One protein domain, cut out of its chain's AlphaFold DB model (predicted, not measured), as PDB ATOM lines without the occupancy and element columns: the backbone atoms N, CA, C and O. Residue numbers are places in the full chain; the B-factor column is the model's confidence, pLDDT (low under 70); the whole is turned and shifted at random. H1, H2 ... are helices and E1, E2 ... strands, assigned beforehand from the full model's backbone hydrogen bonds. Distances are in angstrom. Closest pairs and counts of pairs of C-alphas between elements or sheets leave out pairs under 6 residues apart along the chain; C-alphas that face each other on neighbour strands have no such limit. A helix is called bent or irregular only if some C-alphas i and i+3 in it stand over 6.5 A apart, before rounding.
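AT A GLANCE: This is residues 12 to 217 of the 459 residues of an uncharacterized protein of Alteromonas sp. (UniProt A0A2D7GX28). What would one see first? A body of helices packs round H5: H3 lies side by side with it, H10 crosses H3, and H2 and H8 pack on the last residues of H5. H6 continues nearly in the line of H5, with H8 and H11 packed on it; the small strand pair E1 and E2, with H7, makes one end of the long axis, and the loop round Asp 81 makes the other. What are the parts and the size? The 206 printed residues hold eleven named helices and two strands, in the order H1 to H6, E1, H7, E2, H8 to H11; the class is mostly helix, and the sheet, E1 - E2, is antiparallel. The whole is compact, with a radius of gyration of the C-alphas of 16.9 A, but elongated, spanning 55 by 36 by 33 A.

HOW THE PARTS SIT: How do the first helices stand? H1, residues 18 to 24, meets H2, residues 26 to 40, only through their link. H2 and H3, residues 53 to 70, form a helical hairpin and only just touch, with 3 pairs of C-alphas within 8 A, the closest being Tyr 40 and His 53 at 5.3 A. With H5, residues 88 to 101, they make an up-and-down bundle, each helix running against the one before. What touches the hub, H5? H3 touches it at Val 65 and Ala 92, the closest C-alphas, 5.0 A apart, at a shallow tilt of 33 degrees, only just short of steep, opposite ways. H2 touches it with residues 28 to 32 alone (Ile 28 to Thr 97, 6.4 A between closest C-alphas). H8, residues 142 to 153, and H10, residues 182 to 196, touch it too, with closest C-alphas Val 101 and Ser 146 at 5.9 A and Ile 95 and Phe 183 at 5.9 A. What sits farther out? H10 touches H3 at a steep tilt of 55 degrees, closest at C-alphas Ala 64 and Ala 190, 5.0 A, and H9, residues 163 to 172, closest at Tyr 184 and Thr 172, 5.7 A; H4, residues 73 to 76, is close to H10 but not clearly touching, with C-alphas 73 and 182 at 5.0 A. H6, residues 104 to 108, touches H8, with C-alphas Gly 105 and Ser 146 closest at 4.2 A, and H11, residues 204 to 214, with Ile 107 and Phe 205 closest at 4.9 A. E1, residues 111 to 113, and E2, residues 133 to 135, are antiparallel, with N 112 and O 134 at 2.8 A, within hydrogen-bond range; H7, residues 122 to 125, is close to H6 but not clearly touching, with C-alphas 108 and 123 at 5.6 A. What do the helix backbones show? Every O i to N i+4 pair is within hydrogen-bond range in H1, H5, H8, H9 and H11, against 8 of 11 in H2, 12 of 14 in H3, 10 of 11 in H10 and 0 of 1 in H6, where 1 of 2 O i to N i+3 pairs is; H4 and H7 are too short for an i+4 pair.

IN THESE COORDINATES: Where do the elements begin and end? H1 begins at C-alpha 18, (263.068, 192.787, 246.727), and H11 ends at C-alpha 214, (234.731, 176.328, 249.705). Which are longest? H3 measures 25.6 A from first to last C-alpha, H5 20.2 A and H10 19.8 A. Which are irregular? H2 and H3 are: C-alphas 35 and 38 are 9.4 A apart, and C-alphas 66 and 69 are 7.5 A apart.

THE WHOLE: How far does it reach? The two C-alphas farthest apart, those of Asp 81 and Ser 116, are 55.8 A apart, and the printed part has no cut. Which links are long? Those from H2 to H3 and from H4 to H5 are long. Where is confidence low? The mean pLDDT of the printed part is 75.8, and 56 residues are under 70, among them 78 to 87 and 110 to 140.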
ATOM      1  N   ASP A  12     257.186 192.674 254.911       50.66
ATOM      2  CA  ASP A  12     257.013 191.601 255.898       50.66
ATOM      3  C   ASP A  12     256.204 190.392 255.391       50.66
ATOM      4  O   ASP A  12     256.095 189.381 256.093       50.66
ATOM      5  N   PHE A  13     255.633 190.470 254.186       50.78
ATOM      6  CA  PHE A  13     254.948 189.346 253.545       50.78
ATOM      7  C   PHE A  13     255.836 188.559 252.575       50.78
ATOM      8  O   PHE A  13     255.438 187.484 252.129       50.78
ATOM      9  N   MET A  14     257.023 189.067 252.238       56.66
ATOM     10  CA  MET A  14     257.856 188.510 251.174       56.66
ATOM     11  C   MET A  14     258.950 187.622 251.765       56.66
ATOM     12  O   MET A  14     259.705 188.037 252.637       56.66
ATOM     13  N   ARG A  15     259.032 186.370 251.302       58.78
ATOM     14  CA  ARG A  15     260.098 185.430 251.704       58.78
ATOM     15  C   ARG A  15     261.426 185.637 251.001       58.78
ATOM     16  O   ARG A  15     262.435 185.073 251.404       58.78
ATOM     17  N   VAL A  16     261.376 186.380 249.915       58.06
ATOM     18  CA  VAL A  16     262.509 186.747 249.088       58.06
ATOM     19  C   VAL A  16     262.738 188.235 249.266       58.06
ATOM     20  O   VAL A  16     261.790 188.987 249.500       58.06
ATOM     21  N   ASP A  17     263.997 188.642 249.177       69.94
ATOM     22  CA  ASP A  17     264.355 190.051 249.106       69.94
ATOM     23  C   ASP A  17     263.719 190.707 247.869       69.94
ATOM     24  O   ASP A  17     263.277 190.029 246.938       69.94
ATOM     25  N   ASP A  18     263.681 192.041 247.836       71.88
ATOM     26  CA  ASP A  18     263.068 192.787 246.727       71.88
ATOM     27  C   ASP A  18     263.625 192.346 245.362       71.88
ATOM     28  O   ASP A  18     262.894 192.237 244.378       71.88
ATOM     29  N   LYS A  19     264.925 192.026 245.312       71.69
ATOM     30  CA  LYS A  19     265.591 191.528 244.108       71.69
ATOM     31  C   LYS A  19     265.094 190.133 243.712       71.69
ATOM     32  O   LYS A  19     264.797 189.920 242.538       71.69
ATOM     33  N   GLY A  20     264.979 189.204 244.657       74.25
ATOM     34  CA  GLY A  20     264.429 187.871 244.428       74.25
ATOM     35  C   GLY A  20     262.951 187.906 244.050       74.25
ATOM     36  O   GLY A  20     262.526 187.148 243.183       74.25
ATOM     37  N   PHE A  21     262.159 188.828 244.602       78.94
ATOM     38  CA  PHE A  21     260.768 189.009 244.179       78.94
ATOM     39  C   PHE A  21     260.653 189.464 242.720       78.94
ATOM     40  O   PHE A  21     259.889 188.884 241.941       78.94
ATOM     41  N   GLU A  22     261.427 190.484 242.349       80.44
ATOM     42  CA  GLU A  22     261.477 191.018 240.986       80.44
ATOM     43  C   GLU A  22     261.909 189.953 239.966       80.44
ATOM     44  O   GLU A  22     261.422 189.955 238.837       80.44
ATOM     45  N   GLN A  23     262.778 189.021 240.367       82.25
ATOM     46  CA  GLN A  23     263.273 187.946 239.505       82.25
ATOM     47  C   GLN A  23     262.339 186.731 239.435       82.25
ATOM     48  O   GLN A  23     262.165 186.169 238.358       82.25
ATOM     49  N   GLU A  24     261.728 186.323 240.548       82.69
ATOM     50  CA  GLU A  24     261.054 185.020 240.647       82.69
ATOM     51  C   GLU A  24     259.521 185.101 240.629       82.69
ATOM     52  O   GLU A  24     258.859 184.189 240.132       82.69
ATOM     53  N   PHE A  25     258.932 186.178 241.164       87.44
ATOM     54  CA  PHE A  25     257.484 186.282 241.404       87.44
ATOM     55  C   PHE A  25     256.799 187.301 240.497       87.44
ATOM     56  O   PHE A  25     255.698 187.059 239.995       87.44
ATOM     57  N   LYS A  26     257.443 188.444 240.252       87.25
ATOM     58  CA  LYS A  26     256.909 189.473 239.356       87.25
ATOM     59  C   LYS A  26     256.684 188.975 237.921       87.25
ATOM     60  O   LYS A  26     255.632 189.309 237.370       87.25
ATOM     61  N   PRO A  27     257.560 188.143 237.319       91.38
ATOM     62  CA  PRO A  27     257.313 187.620 235.975       91.38
ATOM     63  C   PRO A  27     256.033 186.781 235.877       91.38
ATOM     64  O   PRO A  27     255.366 186.804 234.845       91.38
ATOM     65  N   ILE A  28     255.646 186.092 236.959       91.81
ATOM     66  CA  ILE A  28     254.398 185.315 237.031       91.81
ATOM     67  C   ILE A  28     253.195 186.256 236.898       91.81
ATOM     68  O   ILE A  28     252.345 186.056 236.029       91.81
ATOM     69  N   ALA A  29     253.164 187.320 237.705       90.38
ATOM     70  CA  ALA A  29     252.103 188.324 237.669       90.38
ATOM     71  C   ALA A  29     252.014 189.009 236.293       90.38
ATOM     72  O   ALA A  29     250.928 189.118 235.730       90.38
ATOM     73  N   GLN A  30     253.154 189.379 235.696       90.31
ATOM     74  CA  GLN A  30     253.215 189.995 234.363       90.31
ATOM     75  C   GLN A  30     252.696 189.071 233.249       90.31
ATOM     76  O   GLN A  30     252.063 189.525 232.292       90.31
ATOM     77  N   LYS A  31     252.950 187.760 233.353       88.50
ATOM     78  CA  LYS A  31     252.468 186.767 232.383       88.50
ATOM     79  C   LYS A  31     250.941 186.665 232.412       88.50
ATOM     80  O   LYS A  31     250.312 186.628 231.354       88.50
ATOM     81  N   VAL A  32     250.356 186.690 233.610       85.50
ATOM     82  CA  VAL A  32     248.899 186.693 233.819       85.50
ATOM     83  C   VAL A  32     248.276 188.027 233.408       85.50
ATOM     84  O   VAL A  32     247.275 188.035 232.694       85.50
ATOM     85  N   GLU A  33     248.900 189.154 233.751       86.06
ATOM     86  CA  GLU A  33     248.480 190.493 233.320       86.06
ATOM     87  C   GLU A  33     248.385 190.586 231.792       86.06
ATOM     88  O   GLU A  33     247.356 190.976 231.242       86.06
ATOM     89  N   LYS A  34     249.418 190.128 231.073       81.69
ATOM     90  CA  LYS A  34     249.425 190.101 229.601       81.69
ATOM     91  C   LYS A  34     248.316 189.217 229.014       81.69
ATOM     92  O   LYS A  34     247.880 189.453 227.876       81.69
ATOM     93  N   HIS A  35     247.908 188.178 229.743       80.19
ATOM     94  CA  HIS A  35     246.828 187.280 229.347       80.19
ATOM     95  C   HIS A  35     245.454 187.934 229.524       80.19
ATOM     96  O   HIS A  35     244.658 187.911 228.588       80.19
ATOM     97  N   LEU A  36     245.204 188.550 230.682       74.31
ATOM     98  CA  LEU A  36     243.914 189.155 231.019       74.31
ATOM     99  C   LEU A  36     243.710 190.555 230.421       74.31
ATOM    100  O   LEU A  36     242.572 190.971 230.223       74.31
ATOM    101  N   GLY A  37     244.784 191.283 230.104       77.75
ATOM    102  CA  GLY A  37     244.690 192.658 229.617       77.75
ATOM    103  C   GLY A  37     244.098 193.592 230.677       77.75
ATOM    104  O   GLY A  37     244.486 193.534 231.843       77.75
ATOM    105  N   SER A  38     243.142 194.439 230.284       76.06
ATOM    106  CA  SER A  38     242.503 195.415 231.182       76.06
ATOM    107  C   SER A  38     241.808 194.775 232.385       76.06
ATOM    108  O   SER A  38     241.773 195.374 233.454       76.06
ATOM    109  N   LEU A  39     241.317 193.541 232.256       77.12
ATOM    110  CA  LEU A  39     240.636 192.838 233.348       77.12
ATOM    111  C   LEU A  39     241.548 192.502 234.531       77.12
ATOM    112  O   LEU A  39     241.057 192.238 235.626       77.12
ATOM    113  N   TYR A  40     242.868 192.536 234.338       83.06
ATOM    114  CA  TYR A  40     243.822 192.352 235.428       83.06
ATOM    115  C   TYR A  40     243.719 193.473 236.474       83.06
ATOM    116  O   TYR A  40     243.766 193.217 237.679       83.06
ATOM    117  N   THR A  41     243.550 194.711 236.007       83.50
ATOM    118  CA  THR A  41     243.525 195.923 236.837       83.50
ATOM    119  C   THR A  41     242.134 196.541 236.963       83.50
ATOM    120  O   THR A  41     241.949 197.421 237.802       83.50
ATOM    121  N   GLN A  42     241.153 196.060 236.192       79.19
ATOM    122  CA  GLN A  42     239.762 196.496 236.271       79.19
ATOM    123  C   GLN A  42     239.205 196.306 237.683       79.19
ATOM    124  O   GLN A  42     239.300 195.234 238.281       79.19
ATOM    125  N   ASN A  43     238.621 197.380 238.196       79.00
ATOM    126  CA  ASN A  43     238.101 197.513 239.552       79.00
ATOM    127  C   ASN A  43     236.635 197.978 239.562       79.00
ATOM    128  O   ASN A  43     236.120 198.360 240.602       79.00
ATOM    129  N   VAL A  44     235.977 197.975 238.402       70.81
ATOM    130  CA  VAL A  44     234.562 198.323 238.251       70.81
ATOM    131  C   VAL A  44     233.906 197.230 237.426       70.81
ATOM    132  O   VAL A  44     234.345 196.945 236.308       70.81
ATOM    133  N   PHE A  45     232.871 196.612 237.978       69.19
ATOM    134  CA  PHE A  45     232.034 195.621 237.304       69.19
ATOM    135  C   PHE A  45     230.567 196.059 237.395       69.19
ATOM    136  O   PHE A  45     230.267 197.075 238.018       69.19
ATOM    137  N   GLU A  46     229.644 195.328 236.763       60.72
ATOM    138  CA  GLU A  46     228.208 195.674 236.800       60.72
ATOM    139  C   GLU A  46     227.669 195.786 238.243       60.72
ATOM    140  O   GLU A  46     226.799 196.609 238.511       60.72
ATOM    141  N   ASP A  47     228.265 195.042 239.180       60.81
ATOM    142  CA  ASP A  47     227.928 195.037 240.610       60.81
ATOM    143  C   ASP A  47     228.507 196.226 241.412       60.81
ATOM    144  O   ASP A  47     228.254 196.340 242.614       60.81
ATOM    145  N   GLY A  48     229.288 197.109 240.776       69.12
ATOM    146  CA  GLY A  48     229.893 198.299 241.382       69.12
ATOM    147  C   GLY A  48     231.424 198.271 241.464       69.12
ATOM    148  O   GLY A  48     232.099 197.494 240.779       69.12
ATOM    149  N   ASP A  49     231.969 199.159 242.299       79.50
ATOM    150  CA  ASP A  49     233.409 199.278 242.542       79.50
ATOM    151  C   ASP A  49     233.901 198.116 243.418       79.50
ATOM    152  O   ASP A  49     233.396 197.870 244.516       79.50
ATOM    153  N   THR A  50     234.927 197.411 242.952       85.56
ATOM    154  CA  THR A  50     235.519 196.249 243.619       85.56
ATOM    155  C   THR A  50     237.034 196.350 243.665       85.56
ATOM    156  O   THR A  50     237.651 197.117 242.933       85.56
ATOM    157  N   LEU A  51     237.683 195.520 244.482       86.19
ATOM    158  CA  LEU A  51     239.117 195.285 244.314       86.19
ATOM    159  C   LEU A  51     239.395 194.689 242.926       86.19
ATOM    160  O   LEU A  51     238.588 193.921 242.399       86.19
ATOM    161  N   SER A  52     240.540 195.026 242.336       86.50
ATOM    162  CA  SER A  52     240.967 194.418 241.072       86.50
ATOM    163  C   SER A  52     241.543 193.017 241.281       86.50
ATOM    164  O   SER A  52     241.945 192.643 242.390       86.50
ATOM    165  N   HIS A  53     241.639 192.232 240.202       89.38
ATOM    166  CA  HIS A  53     242.289 190.922 240.260       89.38
ATOM    167  C   HIS A  53     243.740 191.037 240.749       89.38
ATOM    168  O   HIS A  53     244.127 190.302 241.651       89.38
ATOM    169  N   GLN A  54     244.500 192.021 240.258       90.25
ATOM    170  CA  GLN A  54     245.852 192.325 240.731       90.25
ATOM    171  C   GLN A  54     245.917 192.540 242.252       90.25
ATOM    172  O   GLN A  54     246.782 191.974 242.928       90.25
ATOM    173  N   GLN A  55     245.024 193.372 242.797       88.44
ATOM    174  CA  GLN A  55     245.004 193.694 244.226       88.44
ATOM    175  C   GLN A  55     244.680 192.455 245.061       88.44
ATOM    176  O   GLN A  55     245.345 192.191 246.063       88.44
ATOM    177  N   LEU A  56     243.702 191.663 244.616       91.88
ATOM    178  CA  LEU A  56     243.304 190.426 245.280       91.88
ATOM    179  C   LEU A  56     244.406 189.369 245.230       91.88
ATOM    180  O   LEU A  56     244.727 188.783 246.261       91.88
ATOM    181  N   CYS A  57     245.051 189.173 244.079       93.06
ATOM    182  CA  CYS A  57     246.176 188.252 243.951       93.06
ATOM    183  C   CYS A  57     247.365 188.675 244.808       93.06
ATOM    184  O   CYS A  57     247.980 187.832 245.453       93.06
ATOM    185  N   THR A  58     247.660 189.973 244.876       88.75
ATOM    186  CA  THR A  58     248.730 190.483 245.741       88.75
ATOM    187  C   THR A  58     248.401 190.224 247.207       88.75
ATOM    188  O   THR A  58     249.240 189.728 247.953       88.75
ATOM    189  N   TRP A  59     247.170 190.510 247.632       86.00
ATOM    190  CA  TRP A  59     246.783 190.410 249.034       86.00
ATOM    191  C   TRP A  59     246.609 188.961 249.512       86.00
ATOM    192  O   TRP A  59     247.224 188.548 250.503       86.00
ATOM    193  N   VAL A  60     245.811 188.168 248.792       91.56
ATOM    194  CA  VAL A  60     245.584 186.746 249.090       91.56
ATOM    195  C   VAL A  60     246.860 185.954 248.828       91.56
ATOM    196  O   VAL A  60     247.264 185.156 249.668       91.56
ATOM    197  N   GLY A  61     247.544 186.207 247.711       90.75
ATOM    198  CA  GLY A  61     248.743 185.473 247.306       90.75
ATOM    199  C   GLY A  61     249.913 185.689 248.252       90.75
ATOM    200  O   GLY A  61     250.554 184.718 248.644       90.75
ATOM    201  N   ALA A  62     250.160 186.924 248.701       86.19
ATOM    202  CA  ALA A  62     251.244 187.186 249.648       86.19
ATOM    203  C   ALA A  62     250.965 186.520 251.004       86.19
ATOM    204  O   ALA A  62     251.858 185.943 251.626       86.19
ATOM    205  N   THR A  63     249.698 186.521 251.432       88.56
ATOM    206  CA  THR A  63     249.276 185.811 252.644       88.56
ATOM    207  C   THR A  63     249.440 184.296 252.481       88.56
ATOM    208  O   THR A  63     249.973 183.640 253.371       88.56
ATOM    209  N   ALA A  64     249.065 183.735 251.331       91.50
ATOM    210  CA  ALA A  64     249.192 182.309 251.041       91.50
ATOM    211  C   ALA A  64     250.661 181.850 251.005       91.50
ATOM    212  O   ALA A  64     251.012 180.839 251.612       91.50
ATOM    213  N   VAL A  65     251.545 182.637 250.379       90.00
ATOM    214  CA  VAL A  65     253.001 182.411 250.396       90.00
ATOM    215  C   VAL A  65     253.537 182.387 251.825       90.00
ATOM    216  O   VAL A  65     254.351 181.530 252.162       90.00
ATOM    217  N   LYS A  66     253.063 183.279 252.699       85.12
ATOM    218  CA  LYS A  66     253.462 183.281 254.109       85.12
ATOM    219  C   LYS A  66     252.990 182.031 254.856       85.12
ATOM    220  O   LYS A  66     253.739 181.525 255.683       85.12
ATOM    221  N   LEU A  67     251.805 181.515 254.547       88.44
ATOM    222  CA  LEU A  67     251.213 180.386 255.265       88.44
ATOM    223  C   LEU A  67     251.711 179.012 254.789       88.44
ATOM    224  O   LEU A  67     251.609 178.052 255.542       88.44
ATOM    225  N   ILE A  68     252.278 178.889 253.580       86.75
ATOM    226  CA  ILE A  68     252.575 177.567 252.990       86.75
ATOM    227  C   ILE A  68     253.438 176.613 253.858       86.75
ATOM    228  O   ILE A  68     253.107 175.433 253.901       86.75
ATOM    229  N   PRO A  69     254.473 177.023 254.620       82.75
ATOM    230  CA  PRO A  69     255.272 176.114 255.449       82.75
ATOM    231  C   PRO A  69     254.580 175.695 256.732       82.75
ATOM    232  O   PRO A  69     255.010 174.719 257.339       82.75
ATOM    233  N   ASP A  70     253.546 176.431 257.141       83.00
ATOM    234  CA  ASP A  70     252.706 176.071 258.282       83.00
ATOM    235  C   ASP A  70     251.650 175.026 257.873       83.00
ATOM    236  O   ASP A  70     250.875 174.556 258.704       83.00
ATOM    237  N   THR A  71     251.619 174.640 256.591       86.44
ATOM    238  CA  THR A  71     250.779 173.556 256.073       86.44
ATOM    239  C   THR A  71     251.515 172.209 256.081       86.44
ATOM    240  O   THR A  71     252.687 172.092 256.442       86.44
ATOM    241  N   SER A  72     250.835 171.174 255.596       83.00
ATOM    242  CA  SER A  72     251.363 169.833 255.324       83.00
ATOM    243  C   SER A  72     252.468 169.777 254.256       83.00
ATOM    244  O   SER A  72     252.942 168.684 253.956       83.00
ATOM    245  N   MET A  73     252.919 170.913 253.705       82.75
ATOM    246  CA  MET A  73     253.943 171.005 252.654       82.75
ATOM    247  C   MET A  73     255.130 170.082 252.933       82.75
ATOM    248  O   MET A  73     255.468 169.249 252.104       82.75
ATOM    249  N   ARG A  74     255.692 170.145 254.147       77.06
ATOM    250  CA  ARG A  74     256.835 169.306 254.539       77.06
ATOM    251  C   ARG A  74     256.549 167.811 254.443       77.06
ATOM    252  O   ARG A  74     257.446 167.062 254.107       77.06
ATOM    253  N   GLN A  75     255.333 167.361 254.743       77.50
ATOM    254  CA  GLN A  75     254.968 165.943 254.649       77.50
ATOM    255  C   GLN A  75     254.844 165.498 253.189       77.50
ATOM    256  O   GLN A  75     255.211 164.376 252.854       77.50
ATOM    257  N   TRP A  76     254.376 166.395 252.320       75.44
ATOM    258  CA  TRP A  76     254.253 166.158 250.882       75.44
ATOM    259  C   TRP A  76     255.592 166.288 250.145       75.44
ATOM    260  O   TRP A  76     255.728 165.784 249.038       75.44
ATOM    261  N   SER A  77     256.594 166.906 250.771       70.94
ATOM    262  CA  SER A  77     257.975 167.005 250.280       70.94
ATOM    263  C   SER A  77     258.884 165.833 250.685       70.94
ATOM    264  O   SER A  77     260.075 165.895 250.417       70.94
ATOM    265  N   VAL A  78     258.391 164.810 251.404       61.03
ATOM    266  CA  VAL A  78     259.241 163.766 252.037       61.03
ATOM    267  C   VAL A  78     259.112 162.388 251.362       61.03
ATOM    268  O   VAL A  78     259.501 161.365 251.925       61.03
ATOM    269  N   SER A  79     258.620 162.306 250.123       48.16
ATOM    270  CA  SER A  79     258.617 161.025 249.404       48.16
ATOM    271  C   SER A  79     259.907 160.804 248.601       48.16
ATOM    272  O   SER A  79     260.001 161.237 247.459       48.16
ATOM    273  N   ILE A  80     260.795 159.984 249.183       39.31
ATOM    274  CA  ILE A  80     261.893 159.215 248.557       39.31
ATOM    275  C   ILE A  80     263.227 159.976 248.386       39.31
ATOM    276  O   ILE A  80     263.434 160.715 247.436       39.31
ATOM    277  N   ASP A  81     264.144 159.701 249.324       40.22
ATOM    278  CA  ASP A  81     265.620 159.721 249.251       40.22
ATOM    279  C   ASP A  81     266.405 160.964 248.783       40.22
ATOM    280  O   ASP A  81     267.613 161.004 249.016       40.22
ATOM    281  N   ASP A  82     265.780 162.021 248.269       39.53
ATOM    282  CA  ASP A  82     266.499 163.229 247.858       39.53
ATOM    283  C   ASP A  82     266.280 164.396 248.834       39.53
ATOM    284  O   ASP A  82     265.256 165.075 248.852       39.53
ATOM    285  N   GLN A  83     267.322 164.727 249.607       44.12
ATOM    286  CA  GLN A  83     267.409 165.951 250.427       44.12
ATOM    287  C   GLN A  83     267.381 167.264 249.600       44.12
ATOM    288  O   GLN A  83     267.661 168.338 250.132       44.12
ATOM    289  N   PHE A  84     267.035 167.202 248.310       46.28
ATOM    290  CA  PHE A  84     266.879 168.341 247.405       46.28
ATOM    291  C   PHE A  84     265.471 168.981 247.445       46.28
ATOM    292  O   PHE A  84     265.285 170.067 246.897       46.28
ATOM    293  N   GLU A  85     264.480 168.366 248.104       47.91
ATOM    294  CA  GLU A  85     263.046 168.679 247.908       47.91
ATOM    295  C   GLU A  85     262.401 169.729 248.842       47.91
ATOM    296  O   GLU A  85     261.178 169.879 248.883       47.91
ATOM    297  N   LEU A  86     263.193 170.545 249.540       53.47
ATOM    298  CA  LEU A  86     262.701 171.681 250.339       53.47
ATOM    299  C   LEU A  86     263.127 173.025 249.739       53.47
ATOM    300  O   LEU A  86     263.641 173.905 250.429       53.47
ATOM    301  N   SER A  87     262.909 173.223 248.437       65.56
ATOM    302  CA  SER A  87     262.946 174.585 247.903       65.56
ATOM    303  C   SER A  87     261.676 175.313 248.344       65.56
ATOM    304  O   SER A  87     260.667 175.318 247.639       65.56
ATOM    305  N   ASP A  88     261.716 175.936 249.526       70.69
ATOM    306  CA  ASP A  88     260.645 176.804 250.045       70.69
ATOM    307  C   ASP A  88     260.206 177.848 248.999       70.69
ATOM    308  O   ASP A  88     259.041 178.246 248.943       70.69
ATOM    309  N   ILE A  89     261.140 178.258 248.133       79.94
ATOM    310  CA  ILE A  89     260.910 179.165 247.008       79.94
ATOM    311  C   ILE A  89     260.030 178.509 245.938       79.94
ATOM    312  O   ILE A  89     259.109 179.154 245.447       79.94
ATOM    313  N   LEU A  90     260.254 177.240 245.586       83.31
ATOM    314  CA  LEU A  90     259.451 176.535 244.582       83.31
ATOM    315  C   LEU A  90     257.983 176.425 245.012       83.31
ATOM    316  O   LEU A  90     257.083 176.779 244.248       83.31
ATOM    317  N   TRP A  91     257.730 176.011 246.253       85.88
ATOM    318  CA  TRP A  91     256.374 175.932 246.805       85.88
ATOM    319  C   TRP A  91     255.722 177.315 246.917       85.88
ATOM    320  O   TRP A  91     254.561 177.481 246.538       85.88
ATOM    321  N   ALA A  92     256.476 178.333 247.343       87.25
ATOM    322  CA  ALA A  92     256.010 179.718 247.376       87.25
ATOM    323  C   ALA A  92     255.645 180.257 245.980       87.25
ATOM    324  O   ALA A  92     254.580 180.850 245.804       87.25
ATOM    325  N   LYS A  93     256.479 180.021 244.961       88.12
ATOM    326  CA  LYS A  93     256.184 180.401 243.569       88.12
ATOM    327  C   LYS A  93     254.944 179.687 243.046       88.12
ATOM    328  O   LYS A  93     254.125 180.289 242.356       88.12
ATOM    329  N   THR A  94     254.780 178.417 243.403       91.19
ATOM    330  CA  THR A  94     253.644 177.607 242.955       91.19
ATOM    331  C   THR A  94     252.335 178.115 243.546       91.19
ATOM    332  O   THR A  94     251.398 178.381 242.794       91.19
ATOM    333  N   ILE A  95     252.272 178.352 244.862       93.62
ATOM    334  CA  ILE A  95     251.057 178.906 245.477       93.62
ATOM    335  C   ILE A  95     250.759 180.323 244.979       93.62
ATOM    336  O   ILE A  95     249.602 180.654 244.727       93.62
ATOM    337  N   TRP A  96     251.794 181.139 244.759       93.44
ATOM    338  CA  TRP A  96     251.649 182.457 244.147       93.44
ATOM    339  C   TRP A  96     251.017 182.360 242.756       93.44
ATOM    340  O   TRP A  96     250.046 183.060 242.470       93.44
ATOM    341  N   THR A  97     251.507 181.441 241.921       94.12
ATOM    342  CA  THR A  97     250.962 181.181 240.582       94.12
ATOM    343  C   THR A  97     249.509 180.715 240.646       94.12
ATOM    344  O   THR A  97     248.659 181.248 239.935       94.12
ATOM    345  N   LEU A  98     249.190 179.776 241.542       96.00
ATOM    346  CA  LEU A  98     247.833 179.253 241.716       96.00
ATOM    347  C   LEU A  98     246.832 180.354 242.077       96.00
ATOM    348  O   LEU A  98     245.769 180.424 241.466       96.00
ATOM    349  N   VAL A  99     247.173 181.256 243.002       96.25
ATOM    350  CA  VAL A  99     246.283 182.366 243.385       96.25
ATOM    351  C   VAL A  99     246.016 183.325 242.219       96.25
ATOM    352  O   VAL A  99     244.924 183.886 242.131       96.25
ATOM    353  N   HIS A 100     246.973 183.495 241.303       94.50
ATOM    354  CA  HIS A 100     246.761 184.307 240.102       94.50
ATOM    355  C   HIS A 100     245.884 183.609 239.061       94.50
ATOM    356  O   HIS A 100     245.201 184.276 238.296       94.50
ATOM    357  N   VAL A 101     245.873 182.276 239.016       93.25
ATOM    358  CA  VAL A 101     245.228 181.546 237.918       93.25
ATOM    359  C   VAL A 101     243.874 180.943 238.290       93.25
ATOM    360  O   VAL A 101     242.964 180.949 237.463       93.25
ATOM    361  N   LEU A 102     243.695 180.454 239.519       94.44
ATOM    362  CA  LEU A 102     242.465 179.774 239.948       94.44
ATOM    363  C   LEU A 102     241.174 180.578 239.695       94.44
ATOM    364  O   LEU A 102     240.213 179.967 239.219       94.44
ATOM    365  N   PRO A 103     241.119 181.909 239.909       93.12
ATOM    366  CA  PRO A 103     239.907 182.685 239.642       93.12
ATOM    367  C   PRO A 103     239.606 182.894 238.148       93.12
ATOM    368  O   PRO A 103     238.474 183.213 237.793       93.12
ATOM    369  N   ILE A 104     240.588 182.731 237.252       87.44
ATOM    370  CA  ILE A 104     240.477 183.152 235.843       87.44
ATOM    371  C   ILE A 104     239.387 182.385 235.095       87.44
ATOM    372  O   ILE A 104     238.607 182.980 234.357       87.44
ATOM    373  N   GLY A 105     239.280 181.072 235.295       81.31
ATOM    374  CA  GLY A 105     238.254 180.263 234.642       81.31
ATOM    375  C   GLY A 105     236.826 180.629 235.050       81.31
ATOM    376  O   GLY A 105     235.881 180.354 234.311       81.31
ATOM    377  N   PHE A 106     236.651 181.310 236.185       84.88
ATOM    378  CA  PHE A 106     235.342 181.749 236.660       84.88
ATOM    379  C   PHE A 106     234.849 183.023 235.977       84.88
ATOM    380  O   PHE A 106     233.636 183.218 235.913       84.88
ATOM    381  N   ILE A 107     235.747 183.800 235.352       79.75
ATOM    382  CA  ILE A 107     235.416 184.986 234.538       79.75
ATOM    383  C   ILE A 107     234.368 184.645 233.472       79.75
ATOM    384  O   ILE A 107     233.533 185.466 233.110       79.75
ATOM    385  N   VAL A 108     234.399 183.404 232.992       69.81
ATOM    386  CA  VAL A 108     233.680 182.950 231.801       69.81
ATOM    387  C   VAL A 108     232.719 181.801 232.097       69.81
ATOM    388  O   VAL A 108     232.033 181.306 231.203       69.81
ATOM    389  N   SER A 109     232.692 181.361 233.357       70.25
ATOM    390  CA  SER A 109     231.965 180.170 233.800       70.25
ATOM    391  C   SER A 109     230.452 180.318 233.644       70.25
ATOM    392  O   SER A 109     229.793 179.395 233.169       70.25
ATOM    393  N   LYS A 110     229.943 181.506 233.998       65.81
ATOM    394  CA  LYS A 110     228.523 181.900 233.977       65.81
ATOM    395  C   LYS A 110     228.270 183.225 233.247       65.81
ATOM    396  O   LYS A 110     227.137 183.690 233.190       65.81
ATOM    397  N   HIS A 111     229.309 183.841 232.683       67.31
ATOM    398  CA  HIS A 111     229.237 185.184 232.105       67.31
ATOM    399  C   HIS A 111     229.742 185.201 230.658       67.31
ATOM    400  O   HIS A 111     230.585 184.398 230.257       67.31
ATOM    401  N   ARG A 112     229.199 186.114 229.850       63.12
ATOM    402  CA  ARG A 112     229.598 186.378 228.461       63.12
ATOM    403  C   ARG A 112     230.055 187.827 228.318       63.12
ATOM    404  O   ARG A 112     229.423 188.737 228.848       63.12
ATOM    405  N   PHE A 113     231.104 188.039 227.538       60.41
ATOM    406  CA  PHE A 113     231.627 189.364 227.212       60.41
ATOM    407  C   PHE A 113     231.066 189.823 225.863       60.41
ATOM    408  O   PHE A 113     230.963 189.029 224.924       60.41
ATOM    409  N   GLY A 114     230.660 191.089 225.770       46.28
ATOM    410  CA  GLY A 114     230.052 191.655 224.567       46.28
ATOM    411  C   GLY A 114     231.094 191.992 223.501       46.28
ATOM    412  O   GLY A 114     231.537 193.128 223.429       46.28
ATOM    413  N   ASN A 115     231.472 191.026 222.661       45.78
ATOM    414  CA  ASN A 115     232.153 191.283 221.386       45.78
ATOM    415  C   ASN A 115     231.645 190.321 220.300       45.78
ATOM    416  O   ASN A 115     231.417 189.136 220.542       45.78
ATOM    417  N   SER A 116     231.436 190.853 219.093       34.78
ATOM    418  CA  SER A 116     230.892 190.142 217.934       34.78
ATOM    419  C   SER A 116     231.910 189.159 217.347       34.78
ATOM    420  O   SER A 116     232.795 189.553 216.589       34.78
ATOM    421  N   GLY A 117     231.771 187.877 217.682       33.09
ATOM    422  CA  GLY A 117     232.503 186.774 217.062       33.09
ATOM    423  C   GLY A 117     232.201 185.456 217.770       33.09
ATOM    424  O   GLY A 117     232.476 185.311 218.958       33.09
ATOM    425  N   TYR A 118     231.607 184.493 217.062       30.97
ATOM    426  CA  TYR A 118     231.450 183.131 217.571       30.97
ATOM    427  C   TYR A 118     232.820 182.438 217.568       30.97
ATOM    428  O   TYR A 118     233.290 182.001 216.526       30.97
ATOM    429  N   SER A 119     233.454 182.331 218.735       34.56
ATOM    430  CA  SER A 119     234.527 181.369 219.012       34.56
ATOM    431  C   SER A 119     234.070 180.482 220.171       34.56
ATOM    432  O   SER A 119     233.309 180.920 221.034       34.56
ATOM    433  N   TRP A 120     234.456 179.208 220.198       34.94
ATOM    434  CA  TRP A 120     233.973 178.271 221.225       34.94
ATOM    435  C   TRP A 120     234.478 178.617 222.644       34.94
ATOM    436  O   TRP A 120     233.850 178.236 223.630       34.94
ATOM    437  N   ASN A 121     235.504 179.473 222.758       38.78
ATOM    438  CA  ASN A 121     235.751 180.260 223.965       38.78
ATOM    439  C   ASN A 121     235.851 181.771 223.631       38.78
ATOM    440  O   ASN A 121     236.959 182.306 223.514       38.78
ATOM    441  N   PRO A 122     234.710 182.492 223.536       39.00
ATOM    442  CA  PRO A 122     234.663 183.947 223.315       39.00
ATOM    443  C   PRO A 122     235.278 184.735 224.474       39.00
ATOM    444  O   PRO A 122     235.421 185.956 224.429       39.00
ATOM    445  N   ALA A 123     235.616 184.031 225.543       36.50
ATOM    446  CA  ALA A 123     235.826 184.589 226.845       36.50
ATOM    447  C   ALA A 123     237.314 184.700 227.203       36.50
ATOM    448  O   ALA A 123     237.640 185.097 228.308       36.50
ATOM    449  N   LEU A 124     238.212 184.429 226.242       40.84
ATOM    450  CA  LEU A 124     239.627 184.822 226.294       40.84
ATOM    451  C   LEU A 124     240.053 185.676 225.085       40.84
ATOM    452  O   LEU A 124     240.925 186.529 225.226       40.84
ATOM    453  N   SER A 125     239.433 185.512 223.908       37.84
ATOM    454  CA  SER A 125     239.724 186.368 222.743       37.84
ATOM    455  C   SER A 125     239.147 187.782 222.892       37.84
ATOM    456  O   SER A 125     239.689 188.723 222.319       37.84
ATOM    457  N   GLY A 126     238.081 187.941 223.690       40.47
ATOM    458  CA  GLY A 126     237.449 189.230 223.992       40.47
ATOM    459  C   GLY A 126     237.984 189.961 225.232       40.47
ATOM    460  O   GLY A 126     237.709 191.151 225.368       40.47
ATOM    461  N   LEU A 127     238.758 189.306 226.113       43.16
ATOM    462  CA  LEU A 127     239.169 189.888 227.410       43.16
ATOM    463  C   LEU A 127     240.033 191.138 227.272       43.16
ATOM    464  O   LEU A 127     239.944 192.036 228.100       43.16
ATOM    465  N   ARG A 128     240.842 191.230 226.210       44.03
ATOM    466  CA  ARG A 128     241.708 192.398 226.007       44.03
ATOM    467  C   ARG A 128     240.939 193.693 225.736       44.03
ATOM    468  O   ARG A 128     241.514 194.752 225.955       44.03
ATOM    469  N   ASN A 129     239.686 193.604 225.277       42.12
ATOM    470  CA  ASN A 129     238.919 194.752 224.779       42.12
ATOM    471  C   ASN A 129     237.505 194.885 225.379       42.12
ATOM    472  O   ASN A 129     236.799 195.825 225.024       42.12
ATOM    473  N   SER A 130     237.041 193.949 226.215       45.16
ATOM    474  CA  SER A 130     235.670 193.979 226.742       45.16
ATOM    475  C   SER A 130     235.608 194.659 228.104       45.16
ATOM    476  O   SER A 130     236.375 194.320 229.000       45.16
ATOM    477  N   VAL A 131     234.666 195.592 228.260       49.31
ATOM    478  CA  VAL A 131     234.510 196.428 229.467       49.31
ATOM    479  C   VAL A 131     233.366 195.934 230.369       49.31
ATOM    480  O   VAL A 131     233.376 196.198 231.567       49.31
ATOM    481  N   SER A 132     232.412 195.168 229.823       51.66
ATOM    482  CA  SER A 132     231.263 194.610 230.555       51.66
ATOM    483  C   SER A 132     231.053 193.114 230.282       51.66
ATOM    484  O   SER A 132     231.445 192.590 229.229       51.66
ATOM    485  N   ALA A 133     230.446 192.428 231.254       58.16
ATOM    486  CA  ALA A 133     230.144 191.002 231.237       58.16
ATOM    487  C   ALA A 133     228.686 190.802 231.653       58.16
ATOM    488  O   ALA A 133     228.293 191.283 232.702       58.16
ATOM    489  N   THR A 134     227.908 190.064 230.863       57.81
ATOM    490  CA  THR A 134     226.497 189.772 231.170       57.81
ATOM    491  C   THR A 134     226.315 188.305 231.526       57.81
ATOM    492  O   THR A 134     227.089 187.456 231.076       57.81
ATOM    493  N   ASN A 135     225.269 187.982 232.284       59.50
ATOM    494  CA  ASN A 135     224.910 186.595 232.578       59.50
ATOM    495  C   ASN A 135     224.728 185.767 231.295       59.50
ATOM    496  O   ASN A 135     224.201 186.228 230.276       59.50
ATOM    497  N   SER A 136     225.186 184.523 231.352       54.66
ATOM    498  CA  SER A 136     225.162 183.553 230.264       54.66
ATOM    499  C   SER A 136     224.452 182.286 230.724       54.66
ATOM    500  O   SER A 136     224.673 181.813 231.831       54.66
ATOM    501  N   ASN A 137     223.670 181.668 229.838       51.78
ATOM    502  CA  ASN A 137     223.054 180.358 230.101       51.78
ATOM    503  C   ASN A 137     224.066 179.197 230.025       51.78
ATOM    504  O   ASN A 137     223.684 178.032 230.127       51.78
ATOM    505  N   ARG A 138     225.349 179.488 229.776       53.25
ATOM    506  CA  ARG A 138     226.413 178.480 229.755       53.25
ATOM    507  C   ARG A 138     226.795 178.129 231.190       53.25
ATOM    508  O   ARG A 138     226.998 179.020 232.004       53.25
ATOM    509  N   LEU A 139     226.921 176.834 231.464       58.19
ATOM    510  CA  LEU A 139     227.380 176.303 232.743       58.19
ATOM    511  C   LEU A 139     228.705 175.582 232.514       58.19
ATOM    512  O   LEU A 139     228.737 174.368 232.318       58.19
ATOM    513  N   PHE A 140     229.801 176.337 232.491       65.12
ATOM    514  CA  PHE A 140     231.130 175.736 232.500       65.12
ATOM    515  C   PHE A 140     231.650 175.634 233.930       65.12
ATOM    516  O   PHE A 140     231.477 176.547 234.737       65.12
ATOM    517  N   SER A 141     232.345 174.540 234.236       70.19
ATOM    518  CA  SER A 141     233.124 174.469 235.468       70.19
ATOM    519  C   SER A 141     234.339 175.392 235.341       70.19
ATOM    520  O   SER A 141     235.121 175.260 234.398       70.19
ATOM    521  N   GLY A 142     234.495 176.334 236.276       73.44
ATOM    522  CA  GLY A 142     235.607 177.287 236.262       73.44
ATOM    523  C   GLY A 142     236.970 176.616 236.454       73.44
ATOM    524  O   GLY A 142     237.932 176.999 235.797       73.44
ATOM    525  N   PHE A 143     237.052 175.564 237.277       82.19
ATOM    526  CA  PHE A 143     238.323 174.903 237.597       82.19
ATOM    527  C   PHE A 143     239.048 174.290 236.383       82.19
ATOM    528  O   PHE A 143     240.221 174.614 236.206       82.19
ATOM    529  N   PRO A 144     238.404 173.492 235.500       75.81
ATOM    530  CA  PRO A 144     239.037 173.014 234.270       75.81
ATOM    531  C   PRO A 144     239.552 174.136 233.361       75.81
ATOM    532  O   PRO A 144     240.614 174.006 232.755       75.81
ATOM    533  N   ILE A 145     238.829 175.259 233.281       75.44
ATOM    534  CA  ILE A 145     239.260 176.410 232.478       75.44
ATOM    535  C   ILE A 145     240.493 177.053 233.114       75.44
ATOM    536  O   ILE A 145     241.478 177.292 232.418       75.44
ATOM    537  N   SER A 146     240.482 177.280 234.430       80.56
ATOM    538  CA  SER A 146     241.645 177.786 235.166       80.56
ATOM    539  C   SER A 146     242.853 176.861 235.013       80.56
ATOM    540  O   SER A 146     243.962 177.341 234.805       80.56
ATOM    541  N   GLN A 147     242.652 175.542 235.041       82.88
ATOM    542  CA  GLN A 147     243.720 174.565 234.827       82.88
ATOM    543  C   GLN A 147     244.290 174.643 233.403       82.88
ATOM    544  O   GLN A 147     245.505 174.615 233.215       82.88
ATOM    545  N   ALA A 148     243.440 174.805 232.387       73.94
ATOM    546  CA  ALA A 148     243.890 175.006 231.011       73.94
ATOM    547  C   ALA A 148     244.684 176.317 230.851       73.94
ATOM    548  O   ALA A 148     245.719 176.333 230.182       73.94
ATOM    549  N   VAL A 149     244.243 177.405 231.498       77.38
ATOM    550  CA  VAL A 149     245.002 178.666 231.548       77.38
ATOM    551  C   VAL A 149     246.342 178.460 232.249       77.38
ATOM    552  O   VAL A 149     247.359 178.932 231.747       77.38
ATOM    553  N   PHE A 150     246.366 177.718 233.356       83.56
ATOM    554  CA  PHE A 150     247.589 177.396 234.082       83.56
ATOM    555  C   PHE A 150     248.590 176.665 233.186       83.56
ATOM    556  O   PHE A 150     249.708 177.139 233.034       83.56
ATOM    557  N   HIS A 151     248.184 175.584 232.514       78.12
ATOM    558  CA  HIS A 151     249.063 174.835 231.608       78.12
ATOM    559  C   HIS A 151     249.549 175.671 230.419       78.12
ATOM    560  O   HIS A 151     250.693 175.541 229.997       78.12
ATOM    561  N   LYS A 152     248.696 176.555 229.886       77.81
ATOM    562  CA  LYS A 152     249.072 177.463 228.796       77.81
ATOM    563  C   LYS A 152     250.100 178.500 229.240       77.81
ATOM    564  O   LYS A 152     251.004 178.844 228.481       77.81
ATOM    565  N   LEU A 153     249.909 179.069 230.428       76.38
ATOM    566  CA  LEU A 153     250.765 180.132 230.931       76.38
ATOM    567  C   LEU A 153     251.998 179.593 231.637       76.38
ATOM    568  O   LEU A 153     252.977 180.311 231.666       76.38
ATOM    569  N   PHE A 154     252.009 178.385 232.177       83.50
ATOM    570  CA  PHE A 154     253.140 177.872 232.949       83.50
ATOM    571  C   PHE A 154     253.425 176.399 232.609       83.50
ATOM    572  O   PHE A 154     253.286 175.528 233.472       83.50
ATOM    573  N   PRO A 155     253.791 176.099 231.345       78.12
ATOM    574  CA  PRO A 155     254.079 174.733 230.905       78.12
ATOM    575  C   PRO A 155     255.222 174.085 231.694       78.12
ATOM    576  O   PRO A 155     255.224 172.874 231.868       78.12
ATOM    577  N   GLU A 156     256.136 174.876 232.260       77.25
ATOM    578  CA  GLU A 156     257.243 174.397 233.091       77.25
ATOM    579  C   GLU A 156     256.803 173.561 234.310       77.25
ATOM    580  O   GLU A 156     257.576 172.747 234.809       77.25
ATOM    581  N   TYR A 157     255.562 173.719 234.787       73.88
ATOM    582  CA  TYR A 157     255.020 172.898 235.873       73.88
ATOM    583  C   TYR A 157     254.531 171.518 235.414       73.88
ATOM    584  O   TYR A 157     254.414 170.622 236.248       73.88
ATOM    585  N   LEU A 158     254.253 171.326 234.118       66.06
ATOM    586  CA  LEU A 158     253.908 170.015 233.554       66.06
ATOM    587  C   LEU A 158     255.133 169.103 233.468       66.06
ATOM    588  O   LEU A 158     255.028 167.909 233.739       66.06
ATOM    589  N   ASP A 159     256.283 169.691 233.146       61.03
ATOM    590  CA  ASP A 159     257.560 168.989 232.996       61.03
ATOM    591  C   ASP A 159     258.356 168.924 234.312       61.03
ATOM    592  O   ASP A 159     259.537 168.573 234.323       61.03
ATOM    593  N   SER A 160     257.730 169.278 235.442       68.12
ATOM    594  CA  SER A 160     258.403 169.280 236.738       68.12
ATOM    595  C   SER A 160     258.833 167.868 237.134       68.12
ATOM    596  O   SER A 160     258.018 166.946 237.198       68.12
ATOM    597  N   SER A 161     260.108 167.716 237.497       68.19
ATOM    598  CA  SER A 161     260.644 166.480 238.077       68.19
ATOM    599  C   SER A 161     260.074 166.170 239.469       68.19
ATOM    600  O   SER A 161     260.259 165.064 239.969       68.19
ATOM    601  N   HIS A 162     259.371 167.119 240.098       73.38
ATOM    602  CA  HIS A 162     258.812 166.982 241.443       73.38
ATOM    603  C   HIS A 162     257.399 166.392 241.401       73.38
ATOM    604  O   HIS A 162     256.400 167.112 241.426       73.38
ATOM    605  N   ALA A 163     257.301 165.061 241.376       73.19
ATOM    606  CA  ALA A 163     256.023 164.357 241.246       73.19
ATOM    607  C   ALA A 163     254.982 164.764 242.310       73.19
ATOM    608  O   ALA A 163     253.805 164.934 241.983       73.19
ATOM    609  N   MET A 164     255.397 164.967 243.567       75.31
ATOM    610  CA  MET A 164     254.485 165.388 244.641       75.31
ATOM    611  C   MET A 164     254.029 166.842 244.515       75.31
ATOM    612  O   MET A 164     252.876 167.146 244.825       75.31
ATOM    613  N   LEU A 165     254.891 167.731 244.014       77.88
ATOM    614  CA  LEU A 165     254.512 169.109 243.705       77.88
ATOM    615  C   LEU A 165     253.439 169.126 242.611       77.88
ATOM    616  O   LEU A 165     252.408 169.776 242.770       77.88
ATOM    617  N   THR A 166     253.658 168.368 241.534       78.88
ATOM    618  CA  THR A 166     252.710 168.230 240.421       78.88
ATOM    619  C   THR A 166     251.387 167.625 240.890       78.88
ATOM    620  O   THR A 166     250.319 168.113 240.522       78.88
ATOM    621  N   PHE A 167     251.434 166.609 241.756       77.56
ATOM    622  CA  PHE A 167     250.236 166.006 242.337       77.56
ATOM    623  C   PHE A 167     249.451 167.002 243.207       77.56
ATOM    624  O   PHE A 167     248.254 167.184 242.984       77.56
ATOM    625  N   ALA A 168     250.113 167.710 244.130       84.44
ATOM    626  CA  ALA A 168     249.483 168.748 244.950       84.44
ATOM    627  C   ALA A 168     248.884 169.875 244.088       84.44
ATOM    628  O   ALA A 168     247.804 170.398 244.376       84.44
ATOM    629  N   LEU A 169     249.561 170.243 243.003       87.06
ATOM    630  CA  LEU A 169     249.089 171.258 242.073       87.06
ATOM    631  C   LEU A 169     247.803 170.828 241.367       87.06
ATOM    632  O   LEU A 169     246.810 171.552 241.423       87.06
ATOM    633  N   ILE A 170     247.803 169.652 240.732       83.19
ATOM    634  CA  ILE A 170     246.640 169.126 240.001       83.19
ATOM    635  C   ILE A 170     245.452 168.949 240.947       83.19
ATOM    636  O   ILE A 170     244.336 169.349 240.615       83.19
ATOM    637  N   ASP A 171     245.694 168.411 242.142       82.81
ATOM    638  CA  ASP A 171     244.662 168.207 243.153       82.81
ATOM    639  C   ASP A 171     244.006 169.530 243.592       82.81
ATOM    640  O   ASP A 171     242.808 169.556 243.851       82.81
ATOM    641  N   THR A 172     244.719 170.664 243.550       89.62
ATOM    642  CA  THR A 172     244.143 171.991 243.868       89.62
ATOM    643  C   THR A 172     243.070 172.441 242.867       89.62
ATOM    644  O   THR A 172     242.172 173.198 243.233       89.62
ATOM    645  N   PHE A 173     243.131 171.980 241.610       85.12
ATOM    646  CA  PHE A 173     242.096 172.234 240.596       85.12
ATOM    647  C   PHE A 173     240.935 171.229 240.662       85.12
ATOM    648  O   PHE A 173     239.962 171.358 239.917       85.12
ATOM    649  N   SER A 174     241.012 170.220 241.532       80.50
ATOM    650  CA  SER A 174     239.910 169.288 241.747       80.50
ATOM    651  C   SER A 174     238.692 170.023 242.302       80.50
ATOM    652  O   SER A 174     238.806 170.969 243.076       80.50
ATOM    653  N   SER A 175     237.498 169.527 241.972       73.44
ATOM    654  CA  SER A 175     236.290 169.954 242.684       73.44
ATOM    655  C   SER A 175     236.382 169.614 244.174       73.44
ATOM    656  O   SER A 175     235.860 170.362 244.986       73.44
ATOM    657  N   ARG A 176     237.084 168.527 244.528       80.38
ATOM    658  CA  ARG A 176     237.309 168.019 245.888       80.38
ATOM    659  C   ARG A 176     238.808 167.848 246.135       80.38
ATOM    660  O   ARG A 176     239.285 166.716 246.054       80.38
ATOM    661  N   PRO A 177     239.551 168.939 246.372       84.25
ATOM    662  CA  PRO A 177     240.962 168.837 246.717       84.25
ATOM    663  C   PRO A 177     241.117 168.076 248.037       84.25
ATOM    664  O   PRO A 177     240.250 168.152 248.917       84.25
ATOM    665  N   ASN A 178     242.223 167.353 248.190       82.62
ATOM    666  CA  ASN A 178     242.566 166.708 249.446       82.62
ATOM    667  C   ASN A 178     242.633 167.767 250.561       82.62
ATOM    668  O   ASN A 178     243.261 168.818 250.413       82.62
ATOM    669  N   THR A 179     241.988 167.503 251.698       82.94
ATOM    670  CA  THR A 179     241.983 168.424 252.843       82.94
ATOM    671  C   THR A 179     243.367 168.649 253.427       82.94
ATOM    672  O   THR A 179     243.574 169.668 254.077       82.94
ATOM    673  N   ASP A 180     244.304 167.740 253.170       84.25
ATOM    674  CA  ASP A 180     245.705 167.841 253.566       84.25
ATOM    675  C   ASP A 180     246.587 168.385 252.440       84.25
ATOM    676  O   ASP A 180     247.806 168.376 252.570       84.25
ATOM    677  N   ASN A 181     246.023 168.864 251.330       89.50
ATOM    678  CA  ASN A 181     246.808 169.489 250.275       89.50
ATOM    679  C   ASN A 181     247.364 170.846 250.764       89.50
ATOM    680  O   ASN A 181     246.591 171.715 251.191       89.50
ATOM    681  N   PRO A 182     248.690 171.065 250.696       89.94
ATOM    682  CA  PRO A 182     249.319 172.285 251.196       89.94
ATOM    683  C   PRO A 182     248.858 173.548 250.459       89.94
ATOM    684  O   PRO A 182     248.633 174.582 251.089       89.94
ATOM    685  N   PHE A 183     248.647 173.477 249.143       94.25
ATOM    686  CA  PHE A 183     248.174 174.616 248.359       94.25
ATOM    687  C   PHE A 183     246.722 174.947 248.662       94.25
ATOM    688  O   PHE A 183     246.398 176.112 248.897       94.25
ATOM    689  N   TYR A 184     245.861 173.929 248.728       94.06
ATOM    690  CA  TYR A 184     244.463 174.122 249.100       94.06
ATOM    691  C   TYR A 184     244.340 174.804 250.467       94.06
ATOM    692  O   TYR A 184     243.667 175.829 250.595       94.06
ATOM    693  N   ASN A 185     245.047 174.283 251.475       91.81
ATOM    694  CA  ASN A 185     245.037 174.840 252.824       91.81
ATOM    695  C   ASN A 185     245.625 176.252 252.876       91.81
ATOM    696  O   ASN A 185     244.997 177.143 253.444       91.81
ATOM    697  N   GLY A 186     246.775 176.484 252.236       93.44
ATOM    698  CA  GLY A 186     247.415 177.799 252.212       93.44
ATOM    699  C   GLY A 186     246.525 178.880 251.591       93.44
ATOM    700  O   GLY A 186     246.416 179.977 252.137       93.44
ATOM    701  N   ILE A 187     245.829 178.566 250.492       96.25
ATOM    702  CA  ILE A 187     244.898 179.496 249.831       96.25
ATOM    703  C   ILE A 187     243.631 179.688 250.671       96.25
ATOM    704  O   ILE A 187     243.190 180.821 250.867       96.25
ATOM    705  N   ARG A 188     243.058 178.606 251.215       94.25
ATOM    706  CA  ARG A 188     241.873 178.669 252.085       94.25
ATOM    707  C   ARG A 188     242.125 179.544 253.309       94.25
ATOM    708  O   ARG A 188     241.320 180.423 253.617       94.25
ATOM    709  N   ASP A 189     243.247 179.338 253.988       92.44
ATOM    710  CA  ASP A 189     243.601 180.093 255.186       92.44
ATOM    711  C   ASP A 189     243.970 181.543 254.854       92.44
ATOM    712  O   ASP A 189     243.581 182.457 255.585       92.44
ATOM    713  N   ALA A 190     244.590 181.791 253.697       93.62
ATOM    714  CA  ALA A 190     244.795 183.147 253.201       93.62
ATOM    715  C   ALA A 190     243.469 183.886 252.973       93.62
ATOM    716  O   ALA A 190     243.321 185.016 253.437       93.62
ATOM    717  N   ILE A 191     242.476 183.257 252.335       94.69
ATOM    718  CA  ILE A 191     241.136 183.842 252.144       94.69
ATOM    719  C   ILE A 191     240.454 184.093 253.497       94.69
ATOM    720  O   ILE A 191     239.886 185.167 253.711       94.69
ATOM    721  N   ARG A 192     240.556 183.158 254.454       92.38
ATOM    722  CA  ARG A 192     240.032 183.349 255.820       92.38
ATOM    723  C   ARG A 192     240.644 184.577 256.499       92.38
ATOM    724  O   ARG A 192     239.926 185.377 257.098       92.38
ATOM    725  N   MET A 193     241.963 184.741 256.411       90.00
ATOM    726  CA  MET A 193     242.686 185.841 257.059       90.00
ATOM    727  C   MET A 193     242.530 187.190 256.355       90.00
ATOM    728  O   MET A 193     242.746 188.222 256.994       90.00
ATOM    729  N   THR A 194     242.163 187.186 255.074       89.38
ATOM    730  CA  THR A 194     241.985 188.389 254.256       89.38
ATOM    731  C   THR A 194     240.505 188.706 254.084       89.38
ATOM    732  O   THR A 194     239.980 189.507 254.843       89.38
ATOM    733  N   LEU A 195     239.811 188.040 253.165       88.75
ATOM    734  CA  LEU A 195     238.460 188.389 252.714       88.75
ATOM    735  C   LEU A 195     237.339 188.016 253.693       88.75
ATOM    736  O   LEU A 195     236.291 188.656 253.671       88.75
ATOM    737  N   ILE A 196     237.522 187.009 254.556       88.88
ATOM    738  CA  ILE A 196     236.525 186.704 255.603       88.88
ATOM    739  C   ILE A 196     236.716 187.622 256.809       88.88
ATOM    740  O   ILE A 196     235.752 188.157 257.350       88.88
ATOM    741  N   ARG A 197     237.963 187.792 257.260       85.38
ATOM    742  CA  ARG A 197     238.279 188.618 258.432       85.38
ATOM    743  C   ARG A 197     238.140 190.117 258.156       85.38
ATOM    744  O   ARG A 197     237.763 190.862 259.054       85.38
ATOM    745  N   TYR A 198     238.466 190.538 256.941       85.19
ATOM    746  CA  TYR A 198     238.409 191.916 256.468       85.19
ATOM    747  C   TYR A 198     237.673 191.932 255.120       85.19
ATOM    748  O   TYR A 198     238.316 191.910 254.071       85.19
ATOM    749  N   PRO A 199     236.333 191.898 255.125       86.44
ATOM    750  CA  PRO A 199     235.560 191.858 253.891       86.44
ATOM    751  C   PRO A 199     235.742 193.140 253.069       86.44
ATOM    752  O   PRO A 199     235.694 194.244 253.606       86.44
ATOM    753  N   TYR A 200     235.922 192.974 251.758       85.94
ATOM    754  CA  TYR A 200     235.913 194.042 250.753       85.94
ATOM    755  C   TYR A 200     235.102 193.599 249.532       85.94
ATOM    756  O   TYR A 200     235.041 192.393 249.272       85.94
ATOM    757  N   PRO A 201     234.502 194.529 248.767       87.81
ATOM    758  CA  PRO A 201     233.854 194.187 247.506       87.81
ATOM    759  C   PRO A 201     234.859 193.554 246.534       87.81
ATOM    760  O   PRO A 201     235.959 194.074 246.329       87.81
ATOM    761  N   ILE A 202     234.485 192.419 245.945       89.25
ATOM    762  CA  ILE A 202     235.315 191.642 245.017       89.25
ATOM    763  C   ILE A 202     234.569 191.421 243.696       89.25
ATOM    764  O   ILE A 202     233.338 191.388 243.709       89.25
ATOM    765  N   PRO A 203     235.279 191.214 242.573       87.06
ATOM    766  CA  PRO A 203     234.650 190.905 241.296       87.06
ATOM    767  C   PRO A 203     233.825 189.616 241.360       87.06
ATOM    768  O   PRO A 203     234.202 188.672 242.066       87.06
ATOM    769  N   PHE A 204     232.763 189.529 240.550       84.69
ATOM    770  CA  PHE A 204     231.870 188.362 240.501       84.69
ATOM    771  C   PHE A 204     232.633 187.035 240.345       84.69
ATOM    772  O   PHE A 204     232.338 186.060 241.028       84.69
ATOM    773  N   PHE A 205     233.682 187.003 239.517       86.00
ATOM    774  CA  PHE A 205     234.431 185.778 239.242       86.00
ATOM    775  C   PHE A 205     235.315 185.331 240.409       86.00
ATOM    776  O   PHE A 205     235.571 184.141 240.564       86.00
ATOM    777  N   TRP A 206     235.759 186.264 241.255       92.75
ATOM    778  CA  TRP A 206     236.423 185.928 242.512       92.75
ATOM    779  C   TRP A 206     235.427 185.377 243.529       92.75
ATOM    780  O   TRP A 206     235.760 184.428 244.235       92.75
ATOM    781  N   ARG A 207     234.205 185.924 243.580       91.56
ATOM    782  CA  ARG A 207     233.124 185.370 244.407       91.56
ATOM    783  C   ARG A 207     232.778 183.946 243.968       91.56
ATOM    784  O   ARG A 207     232.860 183.042 244.792       91.56
ATOM    785  N   ASP A 208     232.490 183.742 242.681       88.50
ATOM    786  CA  ASP A 208     232.183 182.426 242.105       88.50
ATOM    787  C   ASP A 208     233.308 181.409 242.374       88.50
ATOM    788  O   ASP A 208     233.045 180.263 242.746       88.50
ATOM    789  N   PHE A 209     234.568 181.834 242.226       93.12
ATOM    790  CA  PHE A 209     235.731 181.012 242.552       93.12
ATOM    791  C   PHE A 209     235.743 180.597 244.027       93.12
ATOM    792  O   PHE A 209     235.855 179.407 244.310       93.12
ATOM    793  N   ILE A 210     235.639 181.544 244.965       94.19
ATOM    794  CA  ILE A 210     235.742 181.250 246.402       94.19
ATOM    795  C   ILE A 210     234.585 180.356 246.853       94.19
ATOM    796  O   ILE A 210     234.803 179.409 247.609       94.19
ATOM    797  N   GLU A 211     233.373 180.602 246.355       91.56
ATOM    798  CA  GLU A 211     232.214 179.751 246.628       91.56
ATOM    799  C   GLU A 211     232.447 178.314 246.147       91.56
ATOM    800  O   GLU A 211     232.234 177.361 246.901       91.56
ATOM    801  N   ALA A 212     232.959 178.145 244.924       88.88
ATOM    802  CA  ALA A 212     233.307 176.831 244.395       88.88
ATOM    803  C   ALA A 212     234.448 176.174 245.193       88.88
ATOM    804  O   ALA A 212     234.375 174.985 245.508       88.88
ATOM    805  N   PHE A 213     235.465 176.944 245.581       91.00
ATOM    806  CA  PHE A 213     236.631 176.488 246.342       91.00
ATOM    807  C   PHE A 213     236.276 176.057 247.776       91.00
ATOM    808  O   PHE A 213     236.883 175.134 248.328       91.00
ATOM    809  N   PHE A 214     235.253 176.673 248.377       90.69
ATOM    810  CA  PHE A 214     234.731 176.328 249.705       90.69
ATOM    811  C   PHE A 214     233.513 175.407 249.680       90.69
ATOM    812  O   PHE A 214     233.029 175.033 250.743       90.69
ATOM    813  N   SER A 215     233.036 174.975 248.511       85.94
ATOM    814  CA  SER A 215     231.848 174.111 248.395       85.94
ATOM    815  C   SER A 215     231.928 172.828 249.239       85.94
ATOM    816  O   SER A 215     230.913 172.348 249.740       85.94
ATOM    817  N   HIS A 216     233.139 172.317 249.475       80.38
ATOM    818  CA  HIS A 216     233.400 171.136 250.307       80.38
ATOM    819  C   HIS A 216     233.737 171.456 251.771       80.38
ATOM    820  O   HIS A 216     233.882 170.545 252.583       80.38
ATOM    821  N   ASN A 217     233.822 172.738 252.130       84.44
ATOM    822  CA  ASN A 217     233.975 173.229 253.495       84.44
ATOM    823  C   ASN A 217     232.821 174.184 253.832       84.44
ATOM    824  O   ASN A 217     232.952 175.410 253.794       84.44
TER     825      ASN A 217